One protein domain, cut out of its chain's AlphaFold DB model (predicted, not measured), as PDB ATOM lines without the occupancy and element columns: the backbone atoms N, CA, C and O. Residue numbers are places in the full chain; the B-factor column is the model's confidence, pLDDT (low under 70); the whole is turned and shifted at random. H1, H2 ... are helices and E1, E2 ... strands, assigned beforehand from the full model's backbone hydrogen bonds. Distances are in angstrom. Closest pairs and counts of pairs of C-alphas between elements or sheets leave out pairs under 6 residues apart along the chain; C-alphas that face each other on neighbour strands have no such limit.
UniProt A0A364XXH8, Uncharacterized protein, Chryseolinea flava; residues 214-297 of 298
ATOM      1  N   ALA A 214      28.422  35.969 -11.689       85.69
ATOM      2  CA  ALA A 214      28.711  35.883 -13.119       85.69
ATOM      3  C   ALA A 214      29.606  37.044 -13.585       85.69
ATOM      4  O   ALA A 214      29.361  38.193 -13.219       85.69
ATOM      5  N   GLU A 215      30.613  36.752 -14.408       88.75
ATOM      6  CA  GLU A 215      31.497  37.723 -15.063       88.75
ATOM      7  C   GLU A 215      31.378  37.583 -16.584       88.75
ATOM      8  O   GLU A 215      31.420  36.477 -17.122       88.75
ATOM      9  N   ILE A 216      31.222  38.700 -17.296       90.69
ATOM     10  CA  ILE A 216      30.996  38.691 -18.745       90.69
ATOM     11  C   ILE A 216      32.313  38.932 -19.475       90.69
ATOM     12  O   ILE A 216      32.912  40.000 -19.373       90.69
ATOM     13  N   ILE A 217      32.718  37.967 -20.295       89.31
ATOM     14  CA  ILE A 217      33.882  38.070 -21.169       89.31
ATOM     15  C   ILE A 217      33.407  38.399 -22.586       89.31
ATOM     16  O   ILE A 217      33.108  37.521 -23.404       89.31
ATOM     17  N   SER A 218      33.348  39.699 -22.877       84.25
ATOM     18  CA  SER A 218      33.044  40.216 -24.214       84.25
ATOM     19  C   SER A 218      34.282  40.176 -25.118       84.25
ATOM     20  O   SER A 218      35.399  40.431 -24.680       84.25
ATOM     21  N   GLY A 219      34.100  39.868 -26.407       79.44
ATOM     22  CA  GLY A 219      35.175  39.968 -27.409       79.44
ATOM     23  C   GLY A 219      36.089  38.745 -27.560       79.44
ATOM     24  O   GLY A 219      37.079  38.807 -28.291       79.44
ATOM     25  N   HIS A 220      35.768  37.603 -26.939       86.19
ATOM     26  CA  HIS A 220      36.541  36.379 -27.144       86.19
ATOM     27  C   HIS A 220      36.370  35.834 -28.577       86.19
ATOM     28  O   HIS A 220      35.268  35.500 -29.013       86.19
ATOM     29  N   LYS A 221      37.475  35.690 -29.324       85.62
ATOM     30  CA  LYS A 221      37.439  35.356 -30.765       85.62
ATOM     31  C   LYS A 221      36.822  33.983 -31.069       85.62
ATOM     32  O   LYS A 221      36.179  33.816 -32.102       85.62
ATOM     33  N   LYS A 222      37.019  33.002 -30.181       90.06
ATOM     34  CA  LYS A 222      36.609  31.598 -30.391       90.06
ATOM     35  C   LYS A 222      35.275  31.229 -29.736       90.06
ATOM     36  O   LYS A 222      34.611  30.305 -30.190       90.06
ATOM     37  N   TYR A 223      34.879  31.935 -28.678       91.44
ATOM     38  CA  TYR A 223      33.755  31.542 -27.823       91.44
ATOM     39  C   TYR A 223      32.759  32.691 -27.766       91.44
ATOM     40  O   TYR A 223      33.062  33.743 -27.216       91.44
ATOM     41  N   LYS A 224      31.596  32.491 -28.390       89.88
ATOM     42  CA  LYS A 224      30.557  33.526 -28.534       89.88
ATOM     43  C   LYS A 224      29.346  33.322 -27.628       89.88
ATOM     44  O   LYS A 224      28.548  34.237 -27.488       89.88
ATOM     45  N   PHE A 225      29.174  32.109 -27.109       92.88
ATOM     46  CA  PHE A 225      28.035  31.738 -26.268       92.88
ATOM     47  C   PHE A 225      28.385  30.509 -25.423       92.88
ATOM     48  O   PHE A 225      27.972  29.383 -25.706       92.88
ATOM     49  N   HIS A 226      29.337  30.690 -24.517       95.00
ATOM     50  CA  HIS A 226      29.920  29.617 -23.710       95.00
ATOM     51  C   HIS A 226      30.005  30.054 -22.253       95.00
ATOM     52  O   HIS A 226      29.927  31.242 -21.954       95.00
ATOM     53  N   TYR A 227      30.210  29.093 -21.364       94.50
ATOM     54  CA  TYR A 227      30.456  29.337 -19.955       94.50
ATOM     55  C   TYR A 227      31.679  28.560 -19.470       94.50
ATOM     56  O   TYR A 227      32.111  27.588 -20.099       94.50
ATOM     57  N   GLN A 228      32.230  28.990 -18.342       93.19
ATOM     58  CA  GLN A 228      33.265  28.282 -17.599       93.19
ATOM     59  C   GLN A 228      33.090  28.581 -16.115       93.19
ATOM     60  O   GLN A 228      32.902  29.737 -15.744       93.19
ATOM     61  N   PHE A 229      33.192  27.557 -15.275       90.62
ATOM     62  CA  PHE A 229      33.358  27.751 -13.840       90.62
ATOM     63  C   PHE A 229      34.845  27.946 -13.554       90.62
ATOM     64  O   PHE A 229      35.656  27.142 -14.010       90.62
ATOM     65  N   LYS A 230      35.207  29.032 -12.870       88.81
ATOM     66  CA  LYS A 230      36.587  29.304 -12.452       88.81
ATOM     67  C   LYS A 230      36.582  30.162 -11.194       88.81
ATOM     68  O   LYS A 230      35.929  31.201 -11.180       88.81
ATOM     69  N   ASN A 231      37.354  29.769 -10.180       83.12
ATOM     70  CA  ASN A 231      37.493  30.513  -8.920       83.12
ATOM     71  C   ASN A 231      36.131  30.872  -8.287       83.12
ATOM     72  O   ASN A 231      35.897  32.037  -7.971       83.12
ATOM     73  N   ASP A 232      35.215  29.902  -8.211       81.12
ATOM     74  CA  ASP A 232      33.850  30.072  -7.677       81.12
ATOM     75  C   ASP A 232      32.983  31.121  -8.402       81.12
ATOM     76  O   ASP A 232      31.956  31.572  -7.900       81.12
ATOM     77  N   LYS A 233      33.366  31.490  -9.630       87.81
ATOM     78  CA  LYS A 233      32.608  32.381 -10.511       87.81
ATOM     79  C   LYS A 233      32.231  31.684 -11.806       87.81
ATOM     80  O   LYS A 233      32.927  30.782 -12.282       87.81
ATOM     81  N   VAL A 234      31.147  32.155 -12.414       90.81
ATOM     82  CA  VAL A 234      30.738  31.750 -13.763       90.81
ATOM     83  C   VAL A 234      31.208  32.809 -14.749       90.81
ATOM     84  O   VAL A 234      30.727  33.936 -14.736       90.81
ATOM     85  N   LEU A 235      32.130  32.452 -15.635       92.25
ATOM     86  CA  LEU A 235      32.542  33.313 -16.736       92.25
ATOM     87  C   LEU A 235      31.647  33.031 -17.939       92.25
ATOM     88  O   LEU A 235      31.635  31.911 -18.449       92.25
ATOM     89  N   LEU A 236      30.923  34.044 -18.404       93.62
ATOM     90  CA  LEU A 236      30.046  33.988 -19.568       93.62
ATOM     91  C   LEU A 236      30.746  34.615 -20.778       93.62
ATOM     92  O   LEU A 236      30.990  35.818 -20.827       93.62
ATOM     93  N   TYR A 237      31.060  33.797 -21.778       93.88
ATOM     94  CA  TYR A 237      31.726  34.215 -23.009       93.88
ATOM     95  C   TYR A 237      30.698  34.531 -24.084       93.88
ATOM     96  O   TYR A 237      30.075  33.613 -24.632       93.88
ATOM     97  N   GLY A 238      30.535  35.808 -24.414       89.56
ATOM     98  CA  GLY A 238      29.563  36.231 -25.413       89.56
ATOM     99  C   GLY A 238      28.993  37.621 -25.170       89.56
ATOM    100  O   GLY A 238      29.391  38.297 -24.223       89.56
ATOM    101  N   PRO A 239      28.053  38.054 -26.023       87.50
ATOM    102  CA  PRO A 239      27.397  39.351 -25.913       87.50
ATOM    103  C   PRO A 239      26.278  39.323 -24.856       87.50
ATOM    104  O   PRO A 239      25.124  39.614 -25.161       87.50
ATOM    105  N   PHE A 240      26.600  38.928 -23.623       87.75
ATOM    106  CA  PHE A 240      25.651  38.974 -22.512       87.75
ATOM    107  C   PHE A 240      25.524  40.414 -22.017       87.75
ATOM    108  O   PHE A 240      26.524  41.100 -21.820       87.75
ATOM    109  N   GLN A 241      24.295  40.881 -21.820       79.56
ATOM    110  CA  GLN A 241      24.026  42.190 -21.227       79.56
ATOM    111  C   GLN A 241      23.571  42.000 -19.783       79.56
ATOM    112  O   GLN A 241      22.730  41.140 -19.538       79.56
ATOM    113  N   ALA A 242      24.072  42.818 -18.853       70.38
ATOM    114  CA  ALA A 242      23.801  42.701 -17.414       70.38
ATOM    115  C   ALA A 242      22.305  42.580 -17.052       70.38
ATOM    116  O   ALA A 242      21.965  41.867 -16.117       70.38
ATOM    117  N   ASN A 243      21.416  43.214 -17.826       69.56
ATOM    118  CA  ASN A 243      19.969  43.232 -17.569       69.56
ATOM    119  C   ASN A 243      19.174  42.158 -18.336       69.56
ATOM    120  O   ASN A 243      17.953  42.113 -18.230       69.56
ATOM    121  N   LEU A 244      19.835  41.333 -19.156       82.69
ATOM    122  CA  LEU A 244      19.185  40.329 -20.012       82.69
ATOM    123  C   LEU A 244      19.508  38.892 -19.612       82.69
ATOM    124  O   LEU A 244      19.137  37.962 -20.335       82.69
ATOM    125  N   TYR A 245      20.188  38.697 -18.484       88.88
ATOM    126  CA  TYR A 245      20.375  37.372 -17.928       88.88
ATOM    127  C   TYR A 245      20.095  37.309 -16.434       88.88
ATOM    128  O   TYR A 245      20.251  38.280 -15.702       88.88
ATOM    129  N   GLU A 246      19.734  36.114 -15.991       89.81
ATOM    130  CA  GLU A 246      19.613  35.760 -14.588       89.81
ATOM    131  C   GLU A 246      20.301  34.415 -14.347       89.81
ATOM    132  O   GLU A 246      20.188  33.490 -15.155       89.81
ATOM    133  N   ILE A 247      21.027  34.313 -13.236       89.75
ATOM    134  CA  ILE A 247      21.620  33.064 -12.762       89.75
ATOM    135  C   ILE A 247      20.734  32.531 -11.640       89.75
ATOM    136  O   ILE A 247      20.445  33.242 -10.676       89.75
ATOM    137  N   MET A 248      20.300  31.283 -11.776       88.81
ATOM    138  CA  MET A 248      19.532  30.568 -10.763       88.81
ATOM    139  C   MET A 248      20.344  29.381 -10.277       88.81
ATOM    140  O   MET A 248      20.902  28.625 -11.076       88.81
ATOM    141  N   GLU A 249      20.383  29.202  -8.967       88.12
ATOM    142  CA  GLU A 249      21.159  28.158  -8.316       88.12
ATOM    143  C   GLU A 249      20.238  27.313  -7.458       88.12
ATOM    144  O   GLU A 249      19.480  27.833  -6.642       88.12
ATOM    145  N   PHE A 250      20.319  26.002  -7.651       85.50
ATOM    146  CA  PHE A 250      19.578  25.026  -6.870       85.50
ATOM    147  C   PHE A 250      20.573  24.090  -6.198       85.50
ATOM    148  O   PHE A 250      21.439  23.500  -6.854       85.50
ATOM    149  N   PHE A 251      20.444  23.957  -4.883       81.44
ATOM    150  CA  PHE A 251      21.293  23.100  -4.066       81.44
ATOM    151  C   PHE A 251      20.549  21.794  -3.782       81.44
ATOM    152  O   PHE A 251      19.512  21.796  -3.126       81.44
ATOM    153  N   GLY A 252      21.067  20.685  -4.311       68.38
ATOM    154  CA  GLY A 252      20.563  19.333  -4.068       68.38
ATOM    155  C   GLY A 252      21.623  18.517  -3.337       68.38
ATOM    156  O   GLY A 252      22.330  17.718  -3.953       68.38
ATOM    157  N   GLY A 253      21.793  18.768  -2.037       70.12
ATOM    158  CA  GLY A 253      22.868  18.170  -1.238       70.12
ATOM    159  C   GLY A 253      24.260  18.670  -1.672       70.12
ATOM    160  O   GLY A 253      24.454  19.880  -1.792       70.12
ATOM    161  N   PRO A 254      25.251  17.789  -1.932       66.44
ATOM    162  CA  PRO A 254      26.604  18.216  -2.306       66.44
ATOM    163  C   PRO A 254      26.692  18.788  -3.731       66.44
ATOM    164  O   PRO A 254      27.693  19.416  -4.080       66.44
ATOM    165  N   GLN A 255      25.671  18.572  -4.566       68.19
ATOM    166  CA  GLN A 255      25.655  19.025  -5.955       68.19
ATOM    167  C   GLN A 255      24.906  20.353  -6.087       68.19
ATOM    168  O   GLN A 255      23.791  20.524  -5.595       68.19
ATOM    169  N   GLN A 256      25.533  21.300  -6.781       81.19
ATOM    170  CA  GLN A 256      24.944  22.588  -7.131       81.19
ATOM    171  C   GLN A 256      24.591  22.568  -8.614       81.19
ATOM    172  O   GLN A 256      25.461  22.359  -9.461       81.19
ATOM    173  N   THR A 257      23.316  22.794  -8.920       85.50
ATOM    174  CA  THR A 257      22.848  22.928 -10.300       85.50
ATOM    175  C   THR A 257      22.646  24.399 -10.598       85.50
ATOM    176  O   THR A 257      21.891  25.074  -9.900       85.50
ATOM    177  N   VAL A 258      23.318  24.895 -11.635       90.06
ATOM    178  CA  VAL A 258      23.235  26.302 -12.024       90.06
ATOM    179  C   VAL A 258      22.551  26.412 -13.377       90.06
ATOM    180  O   VAL A 258      22.897  25.717 -14.336       90.06
ATOM    181  N   PHE A 259      21.584  27.311 -13.459       92.81
ATOM    182  CA  PHE A 259      20.864  27.635 -14.676       92.81
ATOM    183  C   PHE A 259      21.081  29.098 -15.032       92.81
ATOM    184  O   PHE A 259      21.101  29.972 -14.172       92.81
ATOM    185  N   LEU A 260      21.222  29.356 -16.325       93.12
ATOM    186  CA  LEU A 260      21.232  30.690 -16.901       93.12
ATOM    187  C   LEU A 260      19.900  30.892 -17.616       93.12
ATOM    188  O   LEU A 260      19.560  30.130 -18.518       93.12
ATOM    189  N   PHE A 261      19.163  31.928 -17.250       92.25
ATOM    190  CA  PHE A 261      18.063  32.444 -18.048       92.25
ATOM    191  C   PHE A 261      18.588  33.601 -18.891       92.25
ATOM    192  O   PHE A 261      19.169  34.530 -18.346       92.25
ATOM    193  N   HIS A 262      18.426  33.546 -20.210       92.50
ATOM    194  CA  HIS A 262      18.847  34.613 -21.116       92.50
ATOM    195  C   HIS A 262      17.939  34.642 -22.346       92.50
ATOM    196  O   HIS A 262      17.677  33.597 -22.943       92.50
ATOM    197  N   ASN A 263      17.457  35.828 -22.735       88.56
ATOM    198  CA  ASN A 263      16.546  36.016 -23.877       88.56
ATOM    199  C   ASN A 263      15.368  35.018 -23.892       88.56
ATOM    200  O   ASN A 263      15.126  34.336 -24.889       88.56
ATOM    201  N   SER A 264      14.659  34.893 -22.765       88.88
ATOM    202  CA  SER A 264      13.506  33.989 -22.613       88.88
ATOM    203  C   SER A 264      13.814  32.496 -22.782       88.88
ATOM    204  O   SER A 264      12.908  31.701 -23.016       88.88
ATOM    205  N   THR A 265      15.084  32.100 -22.666       91.38
ATOM    206  CA  THR A 265      15.526  30.708 -22.792       91.38
ATOM    207  C   THR A 265      16.365  30.303 -21.585       91.38
ATOM    208  O   THR A 265      17.203  31.075 -21.119       91.38
ATOM    209  N   TYR A 266      16.158  29.080 -21.092       94.19
ATOM    210  CA  TYR A 266      16.952  28.499 -20.012       94.19
ATOM    211  C   TYR A 266      18.105  27.656 -20.560       94.19
ATOM    212  O   TYR A 266      17.937  26.890 -21.512       94.19
ATOM    213  N   TYR A 267      19.263  27.757 -19.919       94.56
ATOM    214  CA  TYR A 267      20.479  27.021 -20.239       94.56
ATOM    215  C   TYR A 267      21.014  26.365 -18.969       94.56
ATOM    216  O   TYR A 267      21.069  26.996 -17.916       94.56
ATOM    217  N   MET A 268      21.419  25.100 -19.062       91.50
ATOM    218  CA  MET A 268      21.996  24.368 -17.933       91.50
ATOM    219  C   MET A 268      23.518  24.513 -17.924       91.50
ATOM    220  O   MET A 268      24.165  24.368 -18.966       91.50
ATOM    221  N   MET A 269      24.089  24.751 -16.747       90.88
ATOM    222  CA  MET A 269      25.528  24.860 -16.538       90.88
ATOM    223  C   MET A 269      25.977  23.810 -15.523       90.88
ATOM    224  O   MET A 269      25.474  23.756 -14.404       90.88
ATOM    225  N   THR A 270      26.928  22.965 -15.924       86.75
ATOM    226  CA  THR A 270      27.479  21.903 -15.076       86.75
ATOM    227  C   THR A 270      28.915  22.225 -14.686       86.75
ATOM    228  O   THR A 270      29.764  22.523 -15.542       86.75
ATOM    229  N   ASN A 271      29.186  22.160 -13.384       81.75
ATOM    230  CA  ASN A 271      30.515  22.365 -12.825       81.75
ATOM    231  C   ASN A 271      31.337  21.072 -12.947       81.75
ATOM    232  O   ASN A 271      31.422  20.286 -12.011       81.75
ATOM    233  N   ASP A 272      31.931  20.862 -14.125       78.50
ATOM    234  CA  ASP A 272      32.836  19.731 -14.386       78.50
ATOM    235  C   ASP A 272      34.284  20.226 -14.603       78.50
ATOM    236  O   ASP A 272      34.987  19.781 -15.519       78.50
ATOM    237  N   GLY A 273      34.704  21.204 -13.790       78.06
ATOM    238  CA  GLY A 273      36.037  21.817 -13.797       78.06
ATOM    239  C   GLY A 273      36.209  23.005 -14.752       78.06
ATOM    240  O   GLY A 273      35.254  23.505 -15.347       78.06
ATOM    241  N   ASP A 274      37.464  23.421 -14.951       84.56
ATOM    242  CA  ASP A 274      37.855  24.655 -15.658       84.56
ATOM    243  C   ASP A 274      37.713  24.595 -17.195       84.56
ATOM    244  O   ASP A 274      38.420  25.287 -17.931       84.56
ATOM    245  N   LYS A 275      36.829  23.762 -17.746       89.75
ATOM    246  CA  LYS A 275      36.651  23.652 -19.203       89.75
ATOM    247  C   LYS A 275      35.585  24.625 -19.696       89.75
ATOM    248  O   LYS A 275      34.478  24.665 -19.170       89.75
ATOM    249  N   ILE A 276      35.900  25.351 -20.769       92.06
ATOM    250  CA  ILE A 276      34.930  26.205 -21.463       92.06
ATOM    251  C   ILE A 276      33.950  25.315 -22.236       92.06
ATOM    252  O   ILE A 276      34.366  24.519 -23.083       92.06
ATOM    253  N   LYS A 277      32.651  25.468 -21.970       93.31
ATOM    254  CA  LYS A 277      31.570  24.667 -22.561       93.31
ATOM    255  C   LYS A 277      30.526  25.541 -23.250       93.31
ATOM    256  O   LYS A 277      30.272  26.653 -22.796       93.31
ATOM    257  N   PRO A 278      29.893  25.062 -24.331       94.12
ATOM    258  CA  PRO A 278      28.793  25.784 -24.955       94.12
ATOM    259  C   PRO A 278      27.565  25.798 -24.038       94.12
ATOM    260  O   PRO A 278      27.280  24.817 -23.350       94.12
ATOM    261  N   LEU A 279      26.813  26.898 -24.066       94.06
ATOM    262  CA  LEU A 279      25.502  26.975 -23.422       94.06
ATOM    263  C   LEU A 279      24.456  26.327 -24.331       94.06
ATOM    264  O   LEU A 279      24.241  26.772 -25.460       94.06
ATOM    265  N   LEU A 280      23.813  25.268 -23.838       91.94
ATOM    266  CA  LEU A 280      22.798  24.519 -24.579       91.94
ATOM    267  C   LEU A 280      21.403  24.813 -24.019       91.94
ATOM    268  O   LEU A 280      21.222  24.745 -22.800       91.94
ATOM    269  N   PRO A 281      20.426  25.151 -24.880       93.69
ATOM    270  CA  PRO A 281      19.083  25.467 -24.426       93.69
ATOM    271  C   PRO A 281      18.386  24.213 -23.900       93.69
ATOM    272  O   PRO A 281      18.433  23.143 -24.519       93.69
ATOM    273  N   ILE A 282      17.701  24.365 -22.774       94.12
ATOM    274  CA  ILE A 282      16.840  23.341 -22.194       94.12
ATOM    275  C   ILE A 282      15.564  23.261 -23.028       94.12
ATOM    276  O   ILE A 282      14.971  24.278 -23.378       94.12
ATOM    277  N   LYS A 283      15.149  22.037 -23.361       92.62
ATOM    278  CA  LYS A 283      13.944  21.771 -24.165       92.62
ATOM    279  C   LYS A 283      12.856  21.015 -23.410       92.62
ATOM    280  O   LYS A 283      11.778  20.826 -23.961       92.62
ATOM    281  N   ASP A 284      13.142  20.546 -22.198       93.38
ATOM    282  CA  ASP A 284      12.170  19.801 -21.403       93.38
ATOM    283  C   ASP A 284      11.107  20.762 -20.839       93.38
ATOM    284  O   ASP A 284      11.437  21.587 -19.982       93.38
ATOM    285  N   PRO A 285       9.839  20.670 -21.282       91.69
ATOM    286  CA  PRO A 285       8.789  21.585 -20.846       91.69
ATOM    287  C   PRO A 285       8.500  21.482 -19.347       91.69
ATOM    288  O   PRO A 285       8.132  22.476 -18.728       91.69
ATOM    289  N   LYS A 286       8.688  20.303 -18.735       93.75
ATOM    290  CA  LYS A 286       8.456  20.132 -17.294       93.75
ATOM    291  C   LYS A 286       9.473  20.918 -16.479       93.75
ATOM    292  O   LYS A 286       9.101  21.589 -15.521       93.75
ATOM    293  N   LEU A 287      10.742  20.840 -16.871       90.44
ATOM    294  CA  LEU A 287      11.817  21.577 -16.218       90.44
ATOM    295  C   LEU A 287      11.665  23.086 -16.428       90.44
ATOM    296  O   LEU A 287      11.814  23.839 -15.475       90.44
ATOM    297  N   ILE A 288      11.304  23.520 -17.639       93.00
ATOM    298  CA  ILE A 288      11.056  24.938 -17.940       93.00
ATOM    299  C   ILE A 288       9.960  25.507 -17.032       93.00
ATOM    300  O   ILE A 288      10.179  26.540 -16.410       93.00
ATOM    301  N   ASN A 289       8.835  24.801 -16.874       91.88
ATOM    302  CA  ASN A 289       7.750  25.253 -15.996       91.88
ATOM    303  C   ASN A 289       8.204  25.397 -14.536       91.88
ATOM    304  O   ASN A 289       7.901  26.401 -13.900       91.88
ATOM    305  N   LYS A 290       8.976  24.431 -14.018       90.06
ATOM    306  CA  LYS A 290       9.534  24.512 -12.658       90.06
ATOM    307  C   LYS A 290      10.469  25.714 -12.491       90.06
ATOM    308  O   LYS A 290      10.427  26.392 -11.467       90.06
ATOM    309  N   LEU A 291      11.302  25.991 -13.496       91.62
ATOM    310  CA  LEU A 291      12.193  27.153 -13.490       91.62
ATOM    311  C   LEU A 291      11.396  28.468 -13.535       91.62
ATOM    312  O   LEU A 291      11.688  29.382 -12.766       91.62
ATOM    313  N   ASP A 292      10.340  28.545 -14.346       92.25
ATOM    314  CA  ASP A 292       9.449  29.709 -14.396       92.25
ATOM    315  C   ASP A 292       8.723  29.961 -13.068       92.25
ATOM    316  O   ASP A 292       8.589  31.111 -12.648       92.25
ATOM    317  N   GLU A 293       8.259  28.908 -12.393       91.00
ATOM    318  CA  GLU A 293       7.655  29.009 -11.060       91.00
ATOM    319  C   GLU A 293       8.661  29.535 -10.036       91.00
ATOM    320  O   GLU A 293       8.361  30.493  -9.324       91.00
ATOM    321  N   SER A 294       9.881  28.989 -10.024       86.25
ATOM    322  CA  SER A 294      10.934  29.429  -9.103       86.25
ATOM    323  C   SER A 294      11.310  30.906  -9.272       86.25
ATOM    324  O   SER A 294      11.624  31.579  -8.293       86.25
ATOM    325  N   ARG A 295      11.197  31.449 -10.493       86.69
ATOM    326  CA  ARG A 295      11.505  32.857 -10.785       86.69
ATOM    327  C   ARG A 295      10.455  33.835 -10.254       86.69
ATOM    328  O   ARG A 295      10.774  34.994 -10.028       86.69
ATOM    329  N   LYS A 296       9.208  33.391 -10.063       84.69
ATOM    330  CA  LYS A 296       8.108  34.231  -9.549       84.69
ATOM    331  C   LYS A 296       8.106  34.374  -8.026       84.69
ATOM    332  O   LYS A 296       7.364  35.204  -7.516       84.69
ATOM    333  N   ILE A 297       8.849  33.520  -7.326       72.00
ATOM    334  CA  ILE A 297       8.830  33.414  -5.859       72.00
ATOM    335  C   ILE A 297       9.908  34.306  -5.204       72.00
ATOM    336  O   ILE A 297       9.861  34.523  -3.996       72.00
TER     337      ILE A 297
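Overview. This is residues 214 to 297 of the 298 residues of an uncharacterized protein of Chryseolinea flava (UniProt A0A364XXH8). What shape do these atoms make? Two small three-stranded sheets stand loosely, partly face to face, and helix H1 crosses the second sheet's far face; after E6 the chain folds back to E2 at the first sheet's edge before reaching H1. What are the parts? The printed part has 84 residues, with six named strands, E1 to E6, then one named helix, H1: class mixed, helices and strands. Sheet E1 E3 E2 is mixed, sheet E4 E5 E6 all antiparallel; the whole is compact, with radius of gyration of the C-alphas 12.8 A and spans of 36 by 29 by 21 A.

Along the chain. Where is the first sheet? E1, residues 214 to 217, begins at C-alpha 214 (28.711, 35.883, -13.119); E2 is residues 226 to 230, 13.1 A from first to last C-alpha, and E3 residues 233 to 237, 12.7 A. What follows? E4, residues 245 to 252, spans 22.7 A, E5, residues 255 to 262, 22.8 A, and E6, residues 265 to 269, 13.2 A. H1, residues 285 to 296, spans 17.0 A and ends at C-alpha 296 (8.108, 34.231, -9.549).

Arrangement. How do the strands pair? E1 and E3 are parallel, with N 215 and O 234 2.8 A apart; E2 and E3 form a hairpin, N 228 to O 235 3.0 A. E4 E5 E6 is a meander, each strand the antiparallel neighbour of the one before, with N 248 to O 259 2.8 A and N 260 to O 267 2.9 A. Where is H1? It is on one face of this sheet, in two layers, at a height over the sheet of 9.4 A, across the strands at 84 degrees to E5 on the local plane; its closest C-alphas to E6 are Ile 288 and Tyr 266, 7.2 A. In H1, 7 of 8 O i to N i+4 pairs are within hydrogen-bond range.

Size, cuts and confidence. Which link is long? E6 to H1, residues 270 to 284, where 277 to 278 pair antiparallel with 226 to 227 of E2. Is anything cut or uncertain? The printed part has no cut; pLDDT is under 70 at residues 243, 252 and 254 to 255.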